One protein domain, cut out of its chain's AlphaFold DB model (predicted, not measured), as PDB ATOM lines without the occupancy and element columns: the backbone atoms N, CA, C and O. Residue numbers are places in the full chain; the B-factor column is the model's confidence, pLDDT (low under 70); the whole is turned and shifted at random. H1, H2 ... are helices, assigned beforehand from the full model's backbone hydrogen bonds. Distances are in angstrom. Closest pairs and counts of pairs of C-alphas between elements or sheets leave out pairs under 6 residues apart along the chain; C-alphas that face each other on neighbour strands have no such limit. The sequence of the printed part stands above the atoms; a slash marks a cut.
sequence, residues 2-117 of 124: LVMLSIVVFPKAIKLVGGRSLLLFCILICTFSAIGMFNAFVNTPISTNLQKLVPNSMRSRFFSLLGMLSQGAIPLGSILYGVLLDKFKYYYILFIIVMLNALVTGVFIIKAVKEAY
ATOM      1  N   LEU A   2      24.338 -45.960  34.198       85.81
ATOM      2  CA  LEU A   2      23.409 -44.833  33.963       85.81
ATOM      3  C   LEU A   2      23.640 -43.616  34.885       85.81
ATOM      4  O   LEU A   2      23.445 -42.479  34.466       85.81
ATOM      5  N   VAL A   3      24.147 -43.842  36.104       90.25
ATOM      6  CA  VAL A   3      24.581 -42.773  37.027       90.25
ATOM      7  C   VAL A   3      25.657 -41.886  36.403       90.25
ATOM      8  O   VAL A   3      25.578 -40.664  36.490       90.25
ATOM      9  N   MET A   4      26.630 -42.493  35.721       89.69
ATOM     10  CA  MET A   4      27.730 -41.771  35.084       89.69
ATOM     11  C   MET A   4      27.205 -40.826  33.994       89.69
ATOM     12  O   MET A   4      27.582 -39.658  33.961       89.69
ATOM     13  N   LEU A   5      26.252 -41.294  33.178       91.19
ATOM     14  CA  LEU A   5      25.585 -40.469  32.169       91.19
ATOM     15  C   LEU A   5      24.830 -39.289  32.798       91.19
ATOM     16  O   LEU A   5      24.963 -38.160  32.329       91.19
ATOM     17  N   SER A   6      24.081 -39.527  33.880       92.94
ATOM     18  CA  SER A   6      23.341 -38.462  34.572       92.94
ATOM     19  C   SER A   6      24.247 -37.371  35.146       92.94
ATOM     20  O   SER A   6      23.822 -36.220  35.206       92.94
ATOM     21  N   ILE A   7      25.469 -37.710  35.569       92.00
ATOM     22  CA  ILE A   7      26.447 -36.737  36.077       92.00
ATOM     23  C   ILE A   7      27.016 -35.904  34.925       92.00
ATOM     24  O   ILE A   7      27.018 -34.676  35.002       92.00
ATOM     25  N   VAL A   8      27.459 -36.558  33.848       91.62
ATOM     26  CA  VAL A   8      28.092 -35.897  32.692       91.62
ATOM     27  C   VAL A   8      27.134 -34.922  32.002       91.62
ATOM     28  O   VAL A   8      27.531 -33.824  31.620       91.62
ATOM     29  N   VAL A   9      25.863 -35.304  31.874       91.75
ATOM     30  CA  VAL A   9      24.835 -34.525  31.166       91.75
ATOM     31  C   VAL A   9      24.212 -33.434  32.057       91.75
ATOM     32  O   VAL A   9      23.389 -32.635  31.609       91.75
ATOM     33  N   PHE A  10      24.611 -33.336  33.328       93.44
ATOM     34  CA  PHE A  10      24.081 -32.316  34.226       93.44
ATOM     35  C   PHE A  10      24.569 -30.907  33.824       93.44
ATOM     36  O   PHE A  10      25.770 -30.717  33.615       93.44
ATOM     37  N   PRO A  11      23.709 -29.866  33.801       91.06
ATOM     38  CA  PRO A  11      24.085 -28.538  33.294       91.06
ATOM     39  C   PRO A  11      25.318 -27.915  33.967       91.06
ATOM     40  O   PRO A  11      26.106 -27.232  33.316       91.06
ATOM     41  N   LYS A  12      25.510 -28.162  35.271       90.25
ATOM     42  CA  LYS A  12      26.692 -27.685  36.009       90.25
ATOM     43  C   LYS A  12      27.980 -28.366  35.539       90.25
ATOM     44  O   LYS A  12      28.989 -27.686  35.397       90.25
ATOM     45  N   ALA A  13      27.936 -29.673  35.270       88.75
ATOM     46  CA  ALA A  13      29.081 -30.430  34.765       88.75
ATOM     47  C   ALA A  13      29.452 -29.975  33.348       88.75
ATOM     48  O   ALA A  13      30.611 -29.678  33.075       88.75
ATOM     49  N   ILE A  14      28.448 -29.795  32.484       91.31
ATOM     50  CA  ILE A  14      28.633 -29.263  31.128       91.31
ATOM     51  C   ILE A  14      29.286 -27.875  31.169       91.31
ATOM     52  O   ILE A  14      30.237 -27.611  30.432       91.31
ATOM     53  N   LYS A  15      28.811 -26.987  32.052       89.81
ATOM     54  CA  LYS A  15      29.370 -25.636  32.196       89.81
ATOM     55  C   LYS A  15      30.818 -25.656  32.704       89.81
ATOM     56  O   LYS A  15      31.621 -24.866  32.219       89.81
ATOM     57  N   LEU A  16      31.154 -26.561  33.627       89.06
ATOM     58  CA  LEU A  16      32.515 -26.725  34.155       89.06
ATOM     59  C   LEU A  16      33.511 -27.158  33.068       89.06
ATOM     60  O   LEU A  16      34.638 -26.678  33.037       89.06
ATOM     61  N   VAL A  17      33.076 -28.022  32.147       86.75
ATOM     62  CA  VAL A  17      33.885 -28.547  31.030       86.75
ATOM     63  C   VAL A  17      34.003 -27.547  29.855       86.75
ATOM     64  O   VAL A  17      34.628 -27.826  28.828       86.75
ATOM     65  N   GLY A  18      33.423 -26.351  29.990       81.75
ATOM     66  CA  GLY A  18      33.477 -25.299  28.970       81.75
ATOM     67  C   GLY A  18      32.374 -25.388  27.910       81.75
ATOM     68  O   GLY A  18      32.470 -24.748  26.865       81.75
ATOM     69  N   GLY A  19      31.309 -26.158  28.158       81.81
ATOM     70  CA  GLY A  19      30.152 -26.243  27.267       81.81
ATOM     71  C   GLY A  19      30.461 -26.967  25.956       81.81
ATOM     72  O   GLY A  19      30.739 -28.165  25.959       81.81
ATOM     73  N   ARG A  20      30.372 -26.259  24.820       77.19
ATOM     74  CA  ARG A  20      30.621 -26.824  23.481       77.19
ATOM     75  C   ARG A  20      32.126 -26.999  23.246       77.19
ATOM     76  O   ARG A  20      32.733 -26.219  22.515       77.19
ATOM     77  N   SER A  21      32.717 -28.009  23.877       90.31
ATOM     78  CA  SER A  21      34.143 -28.328  23.786       90.31
ATOM     79  C   SER A  21      34.378 -29.733  23.222       90.31
ATOM     80  O   SER A  21      33.578 -30.648  23.427       90.31
ATOM     81  N   LEU A  22      35.510 -29.921  22.530       91.19
ATOM     82  CA  LEU A  22      35.976 -31.255  22.114       91.19
ATOM     83  C   LEU A  22      36.144 -32.186  23.321       91.19
ATOM     84  O   LEU A  22      35.883 -33.379  23.225       91.19
ATOM     85  N   LEU A  23      36.507 -31.622  24.475       91.62
ATOM     86  CA  LEU A  23      36.642 -32.357  25.726       91.62
ATOM     87  C   LEU A  23      35.309 -32.998  26.138       91.62
ATOM     88  O   LEU A  23      35.276 -34.190  26.433       91.62
ATOM     89  N   LEU A  24      34.200 -32.249  26.097       91.62
ATOM     90  CA  LEU A  24      32.872 -32.791  26.399       91.62
ATOM     91  C   LEU A  24      32.487 -33.923  25.438       91.62
ATOM     92  O   LEU A  24      31.938 -34.937  25.868       91.62
ATOM     93  N   PHE A  25      32.810 -33.775  24.153       92.12
ATOM     94  CA  PHE A  25      32.580 -34.824  23.162       92.12
ATOM     95  C   PHE A  25      33.372 -36.100  23.483       92.12
ATOM     96  O   PHE A  25      32.791 -37.185  23.520       92.12
ATOM     97  N   CYS A  26      34.663 -35.980  23.810       94.56
ATOM     98  CA  CYS A  26      35.486 -37.115  24.233       94.56
ATOM     99  C   CYS A  26      34.948 -37.780  25.512       94.56
ATOM    100  O   CYS A  26      34.854 -39.005  25.563       94.56
ATOM    101  N   ILE A  27      34.528 -36.998  26.518       93.38
ATOM    102  CA  ILE A  27      33.917 -37.536  27.747       93.38
ATOM    103  C   ILE A  27      32.645 -38.326  27.424       93.38
ATOM    104  O   ILE A  27      32.444 -39.417  27.968       93.38
ATOM    105  N   LEU A  28      31.781 -37.801  26.551       93.31
ATOM    106  CA  LEU A  28      30.563 -38.497  26.144       93.31
ATOM    107  C   LEU A  28      30.890 -39.806  25.424       93.31
ATOM    108  O   LEU A  28      30.307 -40.826  25.787       93.31
ATOM    109  N   ILE A  29      31.849 -39.811  24.491       95.12
ATOM    110  CA  ILE A  29      32.307 -41.045  23.828       95.12
ATOM    111  C   ILE A  29      32.747 -42.070  24.869       95.12
ATOM    112  O   ILE A  29      32.206 -43.172  24.896       95.12
ATOM    113  N   CYS A  30      33.663 -41.705  25.770       94.62
ATOM    114  CA  CYS A  30      34.140 -42.617  26.808       94.62
ATOM    115  C   CYS A  30      32.990 -43.142  27.681       94.62
ATOM    116  O   CYS A  30      32.952 -44.327  28.010       94.62
ATOM    117  N   THR A  31      32.025 -42.284  28.014       94.69
ATOM    118  CA  THR A  31      30.852 -42.657  28.814       94.69
ATOM    119  C   THR A  31      29.962 -43.658  28.073       94.69
ATOM    120  O   THR A  31      29.596 -44.685  28.643       94.69
ATOM    121  N   PHE A  32      29.637 -43.409  26.802       94.44
ATOM    122  CA  PHE A  32      28.818 -44.319  25.995       94.44
ATOM    123  C   PHE A  32      29.533 -45.641  25.696       94.44
ATOM    124  O   PHE A  32      28.907 -46.697  25.789       94.44
ATOM    125  N   SER A  33      30.839 -45.615  25.425       94.88
ATOM    126  CA  SER A  33      31.647 -46.829  25.268       94.88
ATOM    127  C   SER A  33      31.658 -47.665  26.549       94.88
ATOM    128  O   SER A  33      31.440 -48.875  26.487       94.88
ATOM    129  N   ALA A  34      31.829 -47.032  27.714       93.88
ATOM    130  CA  ALA A  34      31.746 -47.723  28.997       93.88
ATOM    131  C   ALA A  34      30.352 -48.336  29.210       93.88
ATOM    132  O   ALA A  34      30.249 -49.505  29.576       93.88
ATOM    133  N   ILE A  35      29.275 -47.590  28.931       94.00
ATOM    134  CA  ILE A  35      27.902 -48.116  29.008       94.00
ATOM    135  C   ILE A  35      27.748 -49.360  28.127       94.00
ATOM    136  O   ILE A  35      27.240 -50.368  28.613       94.00
ATOM    137  N   GLY A  36      28.213 -49.321  26.876       93.12
ATOM    138  CA  GLY A  36      28.154 -50.468  25.965       93.12
ATOM    139  C   GLY A  36      28.921 -51.686  26.487       93.12
ATOM    140  O   GLY A  36      28.389 -52.795  26.500       93.12
ATOM    141  N   MET A  37      30.138 -51.478  26.994       94.00
ATOM    142  CA  MET A  37      30.968 -52.551  27.551       94.00
ATOM    143  C   MET A  37      30.312 -53.210  28.775       94.00
ATOM    144  O   MET A  37      30.174 -54.432  28.827       94.00
ATOM    145  N   PHE A  38      29.847 -52.412  29.742       91.94
ATOM    146  CA  PHE A  38      29.162 -52.934  30.929       91.94
ATOM    147  C   PHE A  38      27.822 -53.594  30.589       91.94
ATOM    148  O   PHE A  38      27.447 -54.576  31.225       91.94
ATOM    149  N   ASN A  39      27.113 -53.098  29.575       93.00
ATOM    150  CA  ASN A  39      25.867 -53.699  29.115       93.00
ATOM    151  C   ASN A  39      26.083 -55.147  28.641       93.00
ATOM    152  O   ASN A  39      25.339 -56.035  29.055       93.00
ATOM    153  N   ALA A  40      27.141 -55.406  27.866       92.62
ATOM    154  CA  ALA A  40      27.485 -56.755  27.419       92.62
ATOM    155  C   ALA A  40      27.844 -57.688  28.591       92.62
ATOM    156  O   ALA A  40      27.384 -58.836  28.623       92.62
ATOM    157  N   PHE A  41      28.602 -57.184  29.575       92.38
ATOM    158  CA  PHE A  41      28.977 -57.944  30.774       92.38
ATOM    159  C   PHE A  41      27.806 -58.280  31.694       92.38
ATOM    160  O   PHE A  41      27.886 -59.263  32.419       92.38
ATOM    161  N   VAL A  42      26.734 -57.493  31.680       90.50
ATOM    162  CA  VAL A  42      25.537 -57.771  32.485       90.50
ATOM    163  C   VAL A  42      24.572 -58.673  31.716       90.50
ATOM    164  O   VAL A  42      24.126 -59.696  32.232       90.50
ATOM    165  N   ASN A  43      24.278 -58.342  30.459       91.81
ATOM    166  CA  ASN A  43      23.246 -59.041  29.695       91.81
ATOM    167  C   ASN A  43      23.647 -60.463  29.297       91.81
ATOM    168  O   ASN A  43      22.783 -61.344  29.256       91.81
ATOM    169  N   THR A  44      24.933 -60.711  29.030       93.94
ATOM    170  CA  THR A  44      25.398 -62.043  28.614       93.94
ATOM    171  C   THR A  44      25.253 -63.068  29.743       93.94
ATOM    172  O   THR A  44      24.534 -64.047  29.529       93.94
ATOM    173  N   PRO A  45      25.806 -62.853  30.958       91.44
ATOM    174  CA  PRO A  45      25.628 -63.784  32.072       91.44
ATOM    175  C   PRO A  45      24.164 -63.990  32.460       91.44
ATOM    176  O   PRO A  45      23.747 -65.131  32.652       91.44
ATOM    177  N   ILE A  46      23.358 -62.918  32.505       91.56
ATOM    178  CA  ILE A  46      21.919 -63.017  32.804       91.56
ATOM    179  C   ILE A  46      21.231 -63.930  31.791       91.56
ATOM    180  O   ILE A  46      20.503 -64.848  32.171       91.56
ATOM    181  N   SER A  47      21.497 -63.720  30.501       92.12
ATOM    182  CA  SER A  47      20.915 -64.545  29.445       92.12
ATOM    183  C   SER A  47      21.366 -65.997  29.571       92.12
ATOM    184  O   SER A  47      20.528 -66.891  29.516       92.12
ATOM    185  N   THR A  48      22.655 -66.260  29.804       92.56
ATOM    186  CA  THR A  48      23.153 -67.633  29.982       92.56
ATOM    187  C   THR A  48      22.618 -68.311  31.245       92.56
ATOM    188  O   THR A  48      22.368 -69.514  31.215       92.56
ATOM    189  N   ASN A  49      22.378 -67.569  32.330       91.62
ATOM    190  CA  ASN A  49      21.771 -68.104  33.552       91.62
ATOM    191  C   ASN A  49      20.307 -68.478  33.305       91.62
ATOM    192  O   ASN A  49      19.909 -69.612  33.568       91.62
ATOM    193  N   LEU A  50      19.523 -67.582  32.699       91.75
ATOM    194  CA  LEU A  50      18.134 -67.867  32.320       91.75
ATOM    195  C   LEU A  50      18.037 -69.069  31.371       91.75
ATOM    196  O   LEU A  50      17.143 -69.898  31.497       91.75
ATOM    197  N   GLN A  51      18.986 -69.212  30.448       91.44
ATOM    198  CA  GLN A  51      19.055 -70.355  29.540       91.44
ATOM    199  C   GLN A  51      19.283 -71.701  30.241       91.44
ATOM    200  O   GLN A  51      18.865 -72.717  29.688       91.44
ATOM    201  N   LYS A  52      19.946 -71.717  31.405       90.19
ATOM    202  CA  LYS A  52      20.140 -72.924  32.230       90.19
ATOM    203  C   LYS A  52      18.905 -73.256  33.070       90.19
ATOM    204  O   LYS A  52      18.640 -74.427  33.311       90.19
ATOM    205  N   LEU A  53      18.158 -72.238  33.499       90.12
ATOM    206  CA  LEU A  53      16.953 -72.396  34.320       90.12
ATOM    207  C   LEU A  53      15.726 -72.820  33.498       90.12
ATOM    208  O   LEU A  53      14.824 -73.477  34.012       90.12
ATOM    209  N   VAL A  54      15.666 -72.427  32.226       90.44
ATOM    210  CA  VAL A  54      14.505 -72.676  31.365       90.44
ATOM    211  C   VAL A  54      14.631 -74.032  30.656       90.44
ATOM    212  O   VAL A  54      15.652 -74.280  30.014       90.44
ATOM    213  N   PRO A  55      13.580 -74.881  30.661       90.62
ATOM    214  CA  PRO A  55      13.565 -76.136  29.913       90.62
ATOM    215  C   PRO A  55      13.914 -75.960  28.437       90.62
ATOM    216  O   PRO A  55      13.384 -75.069  27.764       90.62
ATOM    217  N   ASN A  56      14.700 -76.890  27.888       89.88
ATOM    218  CA  ASN A  56      15.087 -76.870  26.474       89.88
ATOM    219  C   ASN A  56      13.876 -76.805  25.522       89.88
ATOM    220  O   ASN A  56      13.915 -76.072  24.537       89.88
ATOM    221  N   SER A  57      12.776 -77.494  25.846       92.75
ATOM    222  CA  SER A  57      11.548 -77.511  25.033       92.75
ATOM    223  C   SER A  57      10.815 -76.164  24.975       92.75
ATOM    224  O   SER A  57      10.087 -75.901  24.017       92.75
ATOM    225  N   MET A  58      10.999 -75.295  25.974       94.31
ATOM    226  CA  MET A  58      10.298 -74.008  26.082       94.31
ATOM    227  C   MET A  58      11.209 -72.795  25.908       94.31
ATOM    228  O   MET A  58      10.715 -71.669  25.844       94.31
ATOM    229  N   ARG A  59      12.522 -72.991  25.779       92.31
ATOM    230  CA  ARG A  59      13.515 -71.911  25.744       92.31
ATOM    231  C   ARG A  59      13.232 -70.852  24.677       92.31
ATOM    232  O   ARG A  59      13.214 -69.667  24.993       92.31
ATOM    233  N   SER A  60      12.932 -71.259  23.443       94.81
ATOM    234  CA  SER A  60      12.581 -70.313  22.370       94.81
ATOM    235  C   SER A  60      11.307 -69.514  22.689       94.81
ATOM    236  O   SER A  60      11.274 -68.304  22.471       94.81
ATOM    237  N   ARG A  61      10.289 -70.148  23.291       95.62
ATOM    238  CA  ARG A  61       9.028 -69.488  23.676       95.62
ATOM    239  C   ARG A  61       9.248 -68.487  24.809       95.62
ATOM    240  O   ARG A  61       8.776 -67.357  24.723       95.62
ATOM    241  N   PHE A  62      10.011 -68.883  25.825       95.62
ATOM    242  CA  PHE A  62      10.351 -68.035  26.963       95.62
ATOM    243  C   PHE A  62      11.112 -66.779  26.526       95.62
ATOM    244  O   PHE A  62      10.685 -65.669  26.834       95.62
ATOM    245  N   PHE A  63      12.199 -66.932  25.760       95.62
ATOM    246  CA  PHE A  63      12.994 -65.785  25.310       95.62
ATOM    247  C   PHE A  63      12.244 -64.902  24.307       95.62
ATOM    248  O   PHE A  63      12.430 -63.688  24.328       95.62
ATOM    249  N   SER A  64      11.356 -65.470  23.484       96.56
ATOM    250  CA  SER A  64      10.489 -64.679  22.597       96.56
ATOM    251  C   SER A  64       9.518 -63.797  23.386       96.56
ATOM    252  O   SER A  64       9.393 -62.611  23.091       96.56
ATOM    253  N   LEU A  65       8.869 -64.345  24.419       96.69
ATOM    254  CA  LEU A  65       7.973 -63.583  25.298       96.69
ATOM    255  C   LEU A  65       8.732 -62.520  26.096       96.69
ATOM    256  O   LEU A  65       8.328 -61.359  26.117       96.69
ATOM    257  N   LEU A  66       9.860 -62.896  26.704       95.56
ATOM    258  CA  LEU A  66      10.712 -61.968  27.447       95.56
ATOM    259  C   LEU A  66      11.200 -60.823  26.549       95.56
ATOM    260  O   LEU A  66      11.141 -59.658  26.948       95.56
ATOM    261  N   GLY A  67      11.636 -61.145  25.330       95.44
ATOM    262  CA  GLY A  67      12.053 -60.166  24.332       95.44
ATOM    263  C   GLY A  67      10.909 -59.244  23.919       95.44
ATOM    264  O   GLY A  67      11.086 -58.029  23.917       95.44
ATOM    265  N   MET A  68       9.720 -59.788  23.649       96.75
ATOM    266  CA  MET A  68       8.536 -58.999  23.296       96.75
ATOM    267  C   MET A  68       8.159 -58.008  24.402       96.75
ATOM    268  O   MET A  68       7.945 -56.834  24.114       96.75
ATOM    269  N   LEU A  69       8.124 -58.450  25.661       95.94
ATOM    270  CA  LEU A  69       7.813 -57.581  26.800       95.94
ATOM    271  C   LEU A  69       8.886 -56.500  26.996       95.94
ATOM    272  O   LEU A  69       8.557 -55.331  27.194       95.94
ATOM    273  N   SER A  70      10.162 -56.876  26.885       93.62
ATOM    274  CA  SER A  70      11.291 -55.949  27.051       93.62
ATOM    275  C   SER A  70      11.303 -54.874  25.965       93.62
ATOM    276  O   SER A  70      11.399 -53.684  26.265       93.62
ATOM    277  N   GLN A  71      11.145 -55.273  24.702       95.56
ATOM    278  CA  GLN A  71      11.139 -54.343  23.574       95.56
ATOM    279  C   GLN A  71       9.837 -53.539  23.503       95.56
ATOM    280  O   GLN A  71       9.871 -52.371  23.124       95.56
ATOM    281  N   GLY A  72       8.707 -54.118  23.916       95.56
ATOM    282  CA  GLY A  72       7.418 -53.430  24.010       95.56
ATOM    283  C   GLY A  72       7.389 -52.333  25.079       95.56
ATOM    284  O   GLY A  72       6.685 -51.337  24.918       95.56
ATOM    285  N   ALA A  73       8.203 -52.451  26.131       94.44
ATOM    286  CA  ALA A  73       8.346 -51.401  27.136       94.44
ATOM    287  C   ALA A  73       9.018 -50.126  26.588       94.44
ATOM    288  O   ALA A  73       8.773 -49.041  27.113       94.44
ATOM    289  N   ILE A  74       9.830 -50.226  25.527       95.44
ATOM    290  CA  ILE A  74      10.549 -49.086  24.933       95.44
ATOM    291  C   ILE A  74       9.589 -48.017  24.387       95.44
ATOM    292  O   ILE A  74       9.680 -46.881  24.850       95.44
ATOM    293  N   PRO A  75       8.662 -48.305  23.449       96.25
ATOM    294  CA  PRO A  75       7.748 -47.287  22.928       96.25
ATOM    295  C   PRO A  75       6.836 -46.708  24.015       96.25
ATOM    296  O   PRO A  75       6.602 -45.502  24.030       96.25
ATOM    297  N   LEU A  76       6.378 -47.532  24.965       95.50
ATOM    298  CA  LEU A  76       5.587 -47.064  26.108       95.50
ATOM    299  C   LEU A  76       6.384 -46.085  26.977       95.50
ATOM    300  O   LEU A  76       5.884 -45.015  27.330       95.50
ATOM    301  N   GLY A  77       7.642 -46.422  27.266       94.31
ATOM    302  CA  GLY A  77       8.579 -45.539  27.945       94.31
ATOM    303  C   GLY A  77       8.781 -44.238  27.175       94.31
ATOM    304  O   GLY A  77       8.677 -43.171  27.766       94.31
ATOM    305  N   SER A  78       9.002 -44.298  25.861       94.25
ATOM    306  CA  SER A  78       9.197 -43.114  25.012       94.25
ATOM    307  C   SER A  78       8.004 -42.157  25.037       94.25
ATOM    308  O   SER A  78       8.207 -40.948  25.144       94.25
ATOM    309  N   ILE A  79       6.769 -42.672  24.995       96.81
ATOM    310  CA  ILE A  79       5.551 -41.849  25.112       96.81
ATOM    311  C   ILE A  79       5.505 -41.164  26.481       96.81
ATOM    312  O   ILE A  79       5.308 -39.950  26.563       96.81
ATOM    313  N   LEU A  80       5.735 -41.930  27.553       95.62
ATOM    314  CA  LEU A  80       5.780 -41.398  28.913       95.62
ATOM    315  C   LEU A  80       6.848 -40.298  29.037       95.62
ATOM    316  O   LEU A  80       6.572 -39.220  29.560       95.62
ATOM    317  N   TYR A  81       8.048 -40.543  28.509       94.06
ATOM    318  CA  TYR A  81       9.150 -39.587  28.516       94.06
ATOM    319  C   TYR A  81       8.839 -38.308  27.752       94.06
ATOM    320  O   TYR A  81       9.197 -37.242  28.246       94.06
ATOM    321  N   GLY A  82       8.160 -38.394  26.606       94.56
ATOM    322  CA  GLY A  82       7.716 -37.215  25.860       94.56
ATOM    323  C   GLY A  82       6.866 -36.292  26.732       94.56
ATOM    324  O   GLY A  82       7.230 -35.140  26.950       94.56
ATOM    325  N   VAL A  83       5.817 -36.840  27.353       95.69
ATOM    326  CA  VAL A  83       4.920 -36.074  28.239       95.69
ATOM    327  C   VAL A  83       5.654 -35.505  29.459       95.69
ATOM    328  O   VAL A  83       5.342 -34.405  29.923       95.69
ATOM    329  N   LEU A  84       6.616 -36.244  30.018       95.56
ATOM    330  CA  LEU A  84       7.406 -35.766  31.155       95.56
ATOM    331  C   LEU A  84       8.337 -34.617  30.754       95.56
ATOM    332  O   LEU A  84       8.446 -33.648  31.507       95.56
ATOM    333  N   LEU A  85       8.993 -34.716  29.596       95.94
ATOM    334  CA  LEU A  85       9.931 -33.709  29.095       95.94
ATOM    335  C   LEU A  85       9.247 -32.382  28.748       95.94
ATOM    336  O   LEU A  85       9.878 -31.335  28.891       95.94
ATOM    337  N   ASP A  86       7.961 -32.406  28.395       95.44
ATOM    338  CA  ASP A  86       7.168 -31.186  28.190       95.44
ATOM    339  C   ASP A  86       6.940 -30.406  29.497       95.44
ATOM    340  O   ASP A  86       6.762 -29.188  29.488       95.44
ATOM    341  N   LYS A  87       6.941 -31.100  30.643       95.44
ATOM    342  CA  LYS A  87       6.622 -30.516  31.959       95.44
ATOM    343  C   LYS A  87       7.852 -30.259  32.824       95.44
ATOM    344  O   LYS A  87       7.847 -29.345  33.649       95.44
ATOM    345  N   PHE A  88       8.900 -31.063  32.669       95.44
ATOM    346  CA  PHE A  88      10.086 -31.024  33.516       95.44
ATOM    347  C   PHE A  88      11.366 -31.000  32.687       95.44
ATOM    348  O   PHE A  88      11.469 -31.575  31.609       95.44
ATOM    349  N   LYS A  89      12.409 -30.376  33.237       94.38
ATOM    350  CA  LYS A  89      13.721 -30.341  32.586       94.38
ATOM    351  C   LYS A  89      14.341 -31.741  32.566       94.38
ATOM    352  O   LYS A  89      14.345 -32.434  33.587       94.38
ATOM    353  N   TYR A  90      14.949 -32.105  31.436       92.94
ATOM    354  CA  TYR A  90      15.513 -33.439  31.185       92.94
ATOM    355  C   TYR A  90      16.429 -33.955  32.305       92.94
ATOM    356  O   TYR A  90      16.384 -35.131  32.650       92.94
ATOM    357  N   TYR A  91      17.243 -33.083  32.909       93.00
ATOM    358  CA  TYR A  91      18.231 -33.491  33.906       93.00
ATOM    359  C   TYR A  91      17.598 -33.895  35.244       93.00
ATOM    360  O   TYR A  91      18.152 -34.747  35.933       93.00
ATOM    361  N   TYR A  92      16.438 -33.334  35.608       93.44
ATOM    362  CA  TYR A  92      15.704 -33.768  36.802       93.44
ATOM    363  C   TYR A  92      15.045 -35.125  36.574       93.44
ATOM    364  O   TYR A  92      15.141 -36.002  37.429       93.44
ATOM    365  N   ILE A  93      14.435 -35.317  35.401       94.94
ATOM    366  CA  ILE A  93      13.824 -36.590  35.004       94.94
ATOM    367  C   ILE A  93      14.885 -37.697  35.016       94.94
ATOM    368  O   ILE A  93      14.721 -38.707  35.699       94.94
ATOM    369  N   LEU A  94      16.005 -37.479  34.318       93.88
ATOM    370  CA  LEU A  94      17.095 -38.449  34.224       93.88
ATOM    371  C   LEU A  94      17.645 -38.820  35.607       93.88
ATOM    372  O   LEU A  94      17.825 -40.001  35.891       93.88
ATOM    373  N   PHE A  95      17.856 -37.831  36.478       94.06
ATOM    374  CA  PHE A  95      18.348 -38.068  37.832       94.06
ATOM    375  C   PHE A  95      17.389 -38.943  38.652       94.06
ATOM    376  O   PHE A  95      17.817 -39.935  39.242       94.06
ATOM    377  N   ILE A  96      16.089 -38.625  38.647       94.56
ATOM    378  CA  ILE A  96      15.072 -39.394  39.383       94.56
ATOM    379  C   ILE A  96      15.027 -40.842  38.893       94.56
ATOM    380  O   ILE A  96      15.023 -41.768  39.700       94.56
ATOM    381  N   ILE A  97      15.045 -41.063  37.581       93.75
ATOM    382  CA  ILE A  97      14.991 -42.415  37.013       93.75
ATOM    383  C   ILE A  97      16.247 -43.215  37.286       93.75
ATOM    384  O   ILE A  97      16.155 -44.407  37.551       93.75
ATOM    385  N   VAL A  98      17.414 -42.581  37.257       94.62
ATOM    386  CA  VAL A  98      18.658 -43.243  37.645       94.62
ATOM    387  C   VAL A  98      18.604 -43.680  39.107       94.62
ATOM    388  O   VAL A  98      19.012 -44.799  39.411       94.62
ATOM    389  N   MET A  99      18.061 -42.846  39.997       95.12
ATOM    390  CA  MET A  99      17.883 -43.204  41.407       95.12
ATOM    391  C   MET A  99      16.866 -44.335  41.588       95.12
ATOM    392  O   MET A  99      17.131 -45.276  42.332       95.12
ATOM    393  N   LEU A 100      15.741 -44.295  40.870       95.19
ATOM    394  CA  LEU A 100      14.753 -45.377  40.876       95.19
ATOM    395  C   LEU A 100      15.340 -46.681  40.327       95.19
ATOM    396  O   LEU A 100      15.149 -47.734  40.926       95.19
ATOM    397  N   ASN A 101      16.090 -46.624  39.226       93.94
ATOM    398  CA  ASN A 101      16.760 -47.785  38.650       93.94
ATOM    399  C   ASN A 101      17.776 -48.376  39.635       93.94
ATOM    400  O   ASN A 101      17.740 -49.575  39.888       93.94
ATOM    401  N   ALA A 102      18.610 -47.536  40.257       93.75
ATOM    402  CA  ALA A 102      19.559 -47.969  41.277       93.75
ATOM    403  C   ALA A 102      18.859 -48.603  42.489       93.75
ATOM    404  O   ALA A 102      19.318 -49.631  42.984       93.75
ATOM    405  N   LEU A 103      17.730 -48.040  42.934       95.38
ATOM    406  CA  LEU A 103      16.925 -48.594  44.021       95.38
ATOM    407  C   LEU A 103      16.348 -49.960  43.644       95.38
ATOM    408  O   LEU A 103      16.510 -50.912  44.400       95.38
ATOM    409  N   VAL A 104      15.714 -50.080  42.476       94.38
ATOM    410  CA  VAL A 104      15.126 -51.345  42.006       94.38
ATOM    411  C   VAL A 104      16.205 -52.412  41.849       94.38
ATOM    412  O   VAL A 104      16.023 -53.533  42.320       94.38
ATOM    413  N   THR A 105      17.351 -52.071  41.257       91.75
ATOM    414  CA  THR A 105      18.489 -52.990  41.141       91.75
ATOM    415  C   THR A 105      19.051 -53.370  42.510       91.75
ATOM    416  O   THR A 105      19.325 -54.543  42.740       91.75
ATOM    417  N   GLY A 106      19.184 -52.424  43.443       93.62
ATOM    418  CA  GLY A 106      19.647 -52.707  44.802       93.62
ATOM    419  C   GLY A 106      18.702 -53.642  45.556       93.62
ATOM    420  O   GLY A 106      19.142 -54.630  46.139       93.62
ATOM    421  N   VAL A 107      17.392 -53.391  45.481       94.94
ATOM    422  CA  VAL A 107      16.364 -54.270  46.060       94.94
ATOM    423  C   VAL A 107      16.404 -55.651  45.413       94.94
ATOM    424  O   VAL A 107      16.321 -56.645  46.132       94.94
ATOM    425  N   PHE A 108      16.562 -55.725  44.089       91.44
ATOM    426  CA  PHE A 108      16.714 -56.992  43.381       91.44
ATOM    427  C   PHE A 108      17.935 -57.756  43.887       91.44
ATOM    428  O   PHE A 108      17.795 -58.917  44.226       91.44
ATOM    429  N   ILE A 109      19.095 -57.115  44.036       90.62
ATOM    430  CA  ILE A 109      20.303 -57.789  44.532       90.62
ATOM    431  C   ILE A 109      20.121 -58.311  45.967       90.62
ATOM    432  O   ILE A 109      20.603 -59.383  46.306       90.62
ATOM    433  N   ILE A 110      19.414 -57.575  46.825       92.81
ATOM    434  CA  ILE A 110      19.206 -57.987  48.223       92.81
ATOM    435  C   ILE A 110      18.177 -59.121  48.333       92.81
ATOM    436  O   ILE A 110      18.290 -59.974  49.210       92.81
ATOM    437  N   LYS A 111      17.147 -59.113  47.480       92.56
ATOM    438  CA  LYS A 111      16.016 -60.052  47.548       92.56
ATOM    439  C   LYS A 111      16.063 -61.169  46.505       92.56
ATOM    440  O   LYS A 111      15.157 -62.000  46.491       92.56
ATOM    441  N   ALA A 112      17.047 -61.168  45.612       88.25
ATOM    442  CA  ALA A 112      17.146 -62.153  44.549       88.25
ATOM    443  C   ALA A 112      17.309 -63.557  45.134       88.25
ATOM    444  O   ALA A 112      18.029 -63.775  46.109       88.25
ATOM    445  N   VAL A 113      16.618 -64.509  44.512       84.00
ATOM    446  CA  VAL A 113      16.705 -65.925  44.874       84.00
ATOM    447  C   VAL A 113      18.092 -66.453  44.499       84.00
ATOM    448  O   VAL A 113      18.723 -65.938  43.571       84.00
ATOM    449  N   LYS A 114      18.590 -67.464  45.216       83.00
ATOM    450  CA  LYS A 114      19.955 -67.990  45.031       83.00
ATOM    451  C   LYS A 114      20.206 -68.451  43.596       83.00
ATOM    452  O   LYS A 114      21.277 -68.202  43.057       83.00
ATOM    453  N   GLU A 115      19.182 -68.996  42.953       82.06
ATOM    454  CA  GLU A 115      19.156 -69.467  41.569       82.06
ATOM    455  C   GLU A 115      19.474 -68.356  40.554       82.06
ATOM    456  O   GLU A 115      19.912 -68.637  39.438       82.06
ATOM    457  N   ALA A 116      19.287 -67.082  40.923       80.38
ATOM    458  CA  ALA A 116      19.701 -65.950  40.095       80.38
ATOM    459  C   ALA A 116      21.235 -65.829  40.001       80.38
ATOM    460  O   ALA A 116      21.757 -65.400  38.966       80.38
ATOM    461  N   TYR A 117      21.945 -66.219  41.063       80.88
ATOM    462  CA  TYR A 117      23.407 -66.180  41.168       80.88
ATOM    463  C   TYR A 117      24.044 -67.519  40.797       80.88
ATOM    464  O   TYR A 117      25.033 -67.556  40.065       80.88
TER     465      TYR A 117
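This is residues 2 to 117 of the 124 residues of an uncharacterized protein of Clostridium sp. DMHC 10 (UniProt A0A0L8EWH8). Three long helices, H3, H4 and H5, make a loose, open frame folded back and forth: H3 and H4 form one V at the link of residues 54 to 58, and H4 and H5 form a second V at the link of residues 88 to 89, at the other end of H4. The short first helix H1 fills part of the gap between H3 and H5, H2 sits at the end where H3 begins, and H6 comes near the far end of H3; the free-standing stretches are residues 36 to 44 of H3 and 64 to 80 of H4. The printed part has 116 residues with six named helices, H1 to H6 in chain order, and no named strand, and its class is all helix. It is loose, with a radius of gyration of the C-alphas of 18.0 A, and elongated, spanning 56 by 30 by 26 A.

Find C-alpha 2 at (23.409, -44.833, 33.963), where H1, residues 2 to 8, begins. H2, residues 11 to 16, comes next. Then look at C-alpha 22, at (35.976, -31.255, 22.114): from there H3, residues 22 to 53, runs 46.9 A. H4, residues 59 to 87, runs 42.4 A and has a kink of 26 degrees near residue 79. H5, residues 90 to 111, runs 31.2 A. H6, residues 114 to 117, ends with C-alpha 117 at (23.407, -66.180, 41.168).

Start with H1, which touches residues 27 to 35 of H3 alone; the closest C-alphas, of Leu 5 and Thr 31, are 6.6 A apart. These two run opposite ways at a shallow tilt of 3 degrees. H1 also touches H5, with residues 91 to 98 of H5 alone; their closest C-alphas, of Val 3 and Val 98, are 6.0 A apart, and the tilt is shallow at 31 degrees, opposite ways. H3 and H5 are apart. H2 and H3 are close but not clearly touching, with the closest C-alphas, of Ile 14 and Leu 24, 7.3 A apart. H3 and H4 are close but not clearly touching; their closest C-alphas, of Gln 51 and Arg 59, are 6.9 A apart. They run opposite ways at a shallow tilt of 34 degrees, only just short of steep. H4 and H5 are close but not clearly touching, with the closest C-alphas, of Leu 84 and Ile 93, 7.5 A apart, and they run opposite ways at a shallow tilt of 34 degrees, only just short of steep. H6 is close to H3 but not clearly touching: the closest C-alphas, of Asn 49 and Ala 116, are 7.2 A apart. Every O i to N i+4 pair is within hydrogen-bond range in H1, H2 and H5, against 27 of 28 in H3 and 21 of 25 in H4; H6 is too short for such a pair.

The two C-alphas farthest apart, those of Gly 18 and Ser 57, are 56.8 A apart. The printed part has no cut, and the five links between the helices are tight. The mean pLDDT of the printed part is 92.4, and no printed residue is under 70.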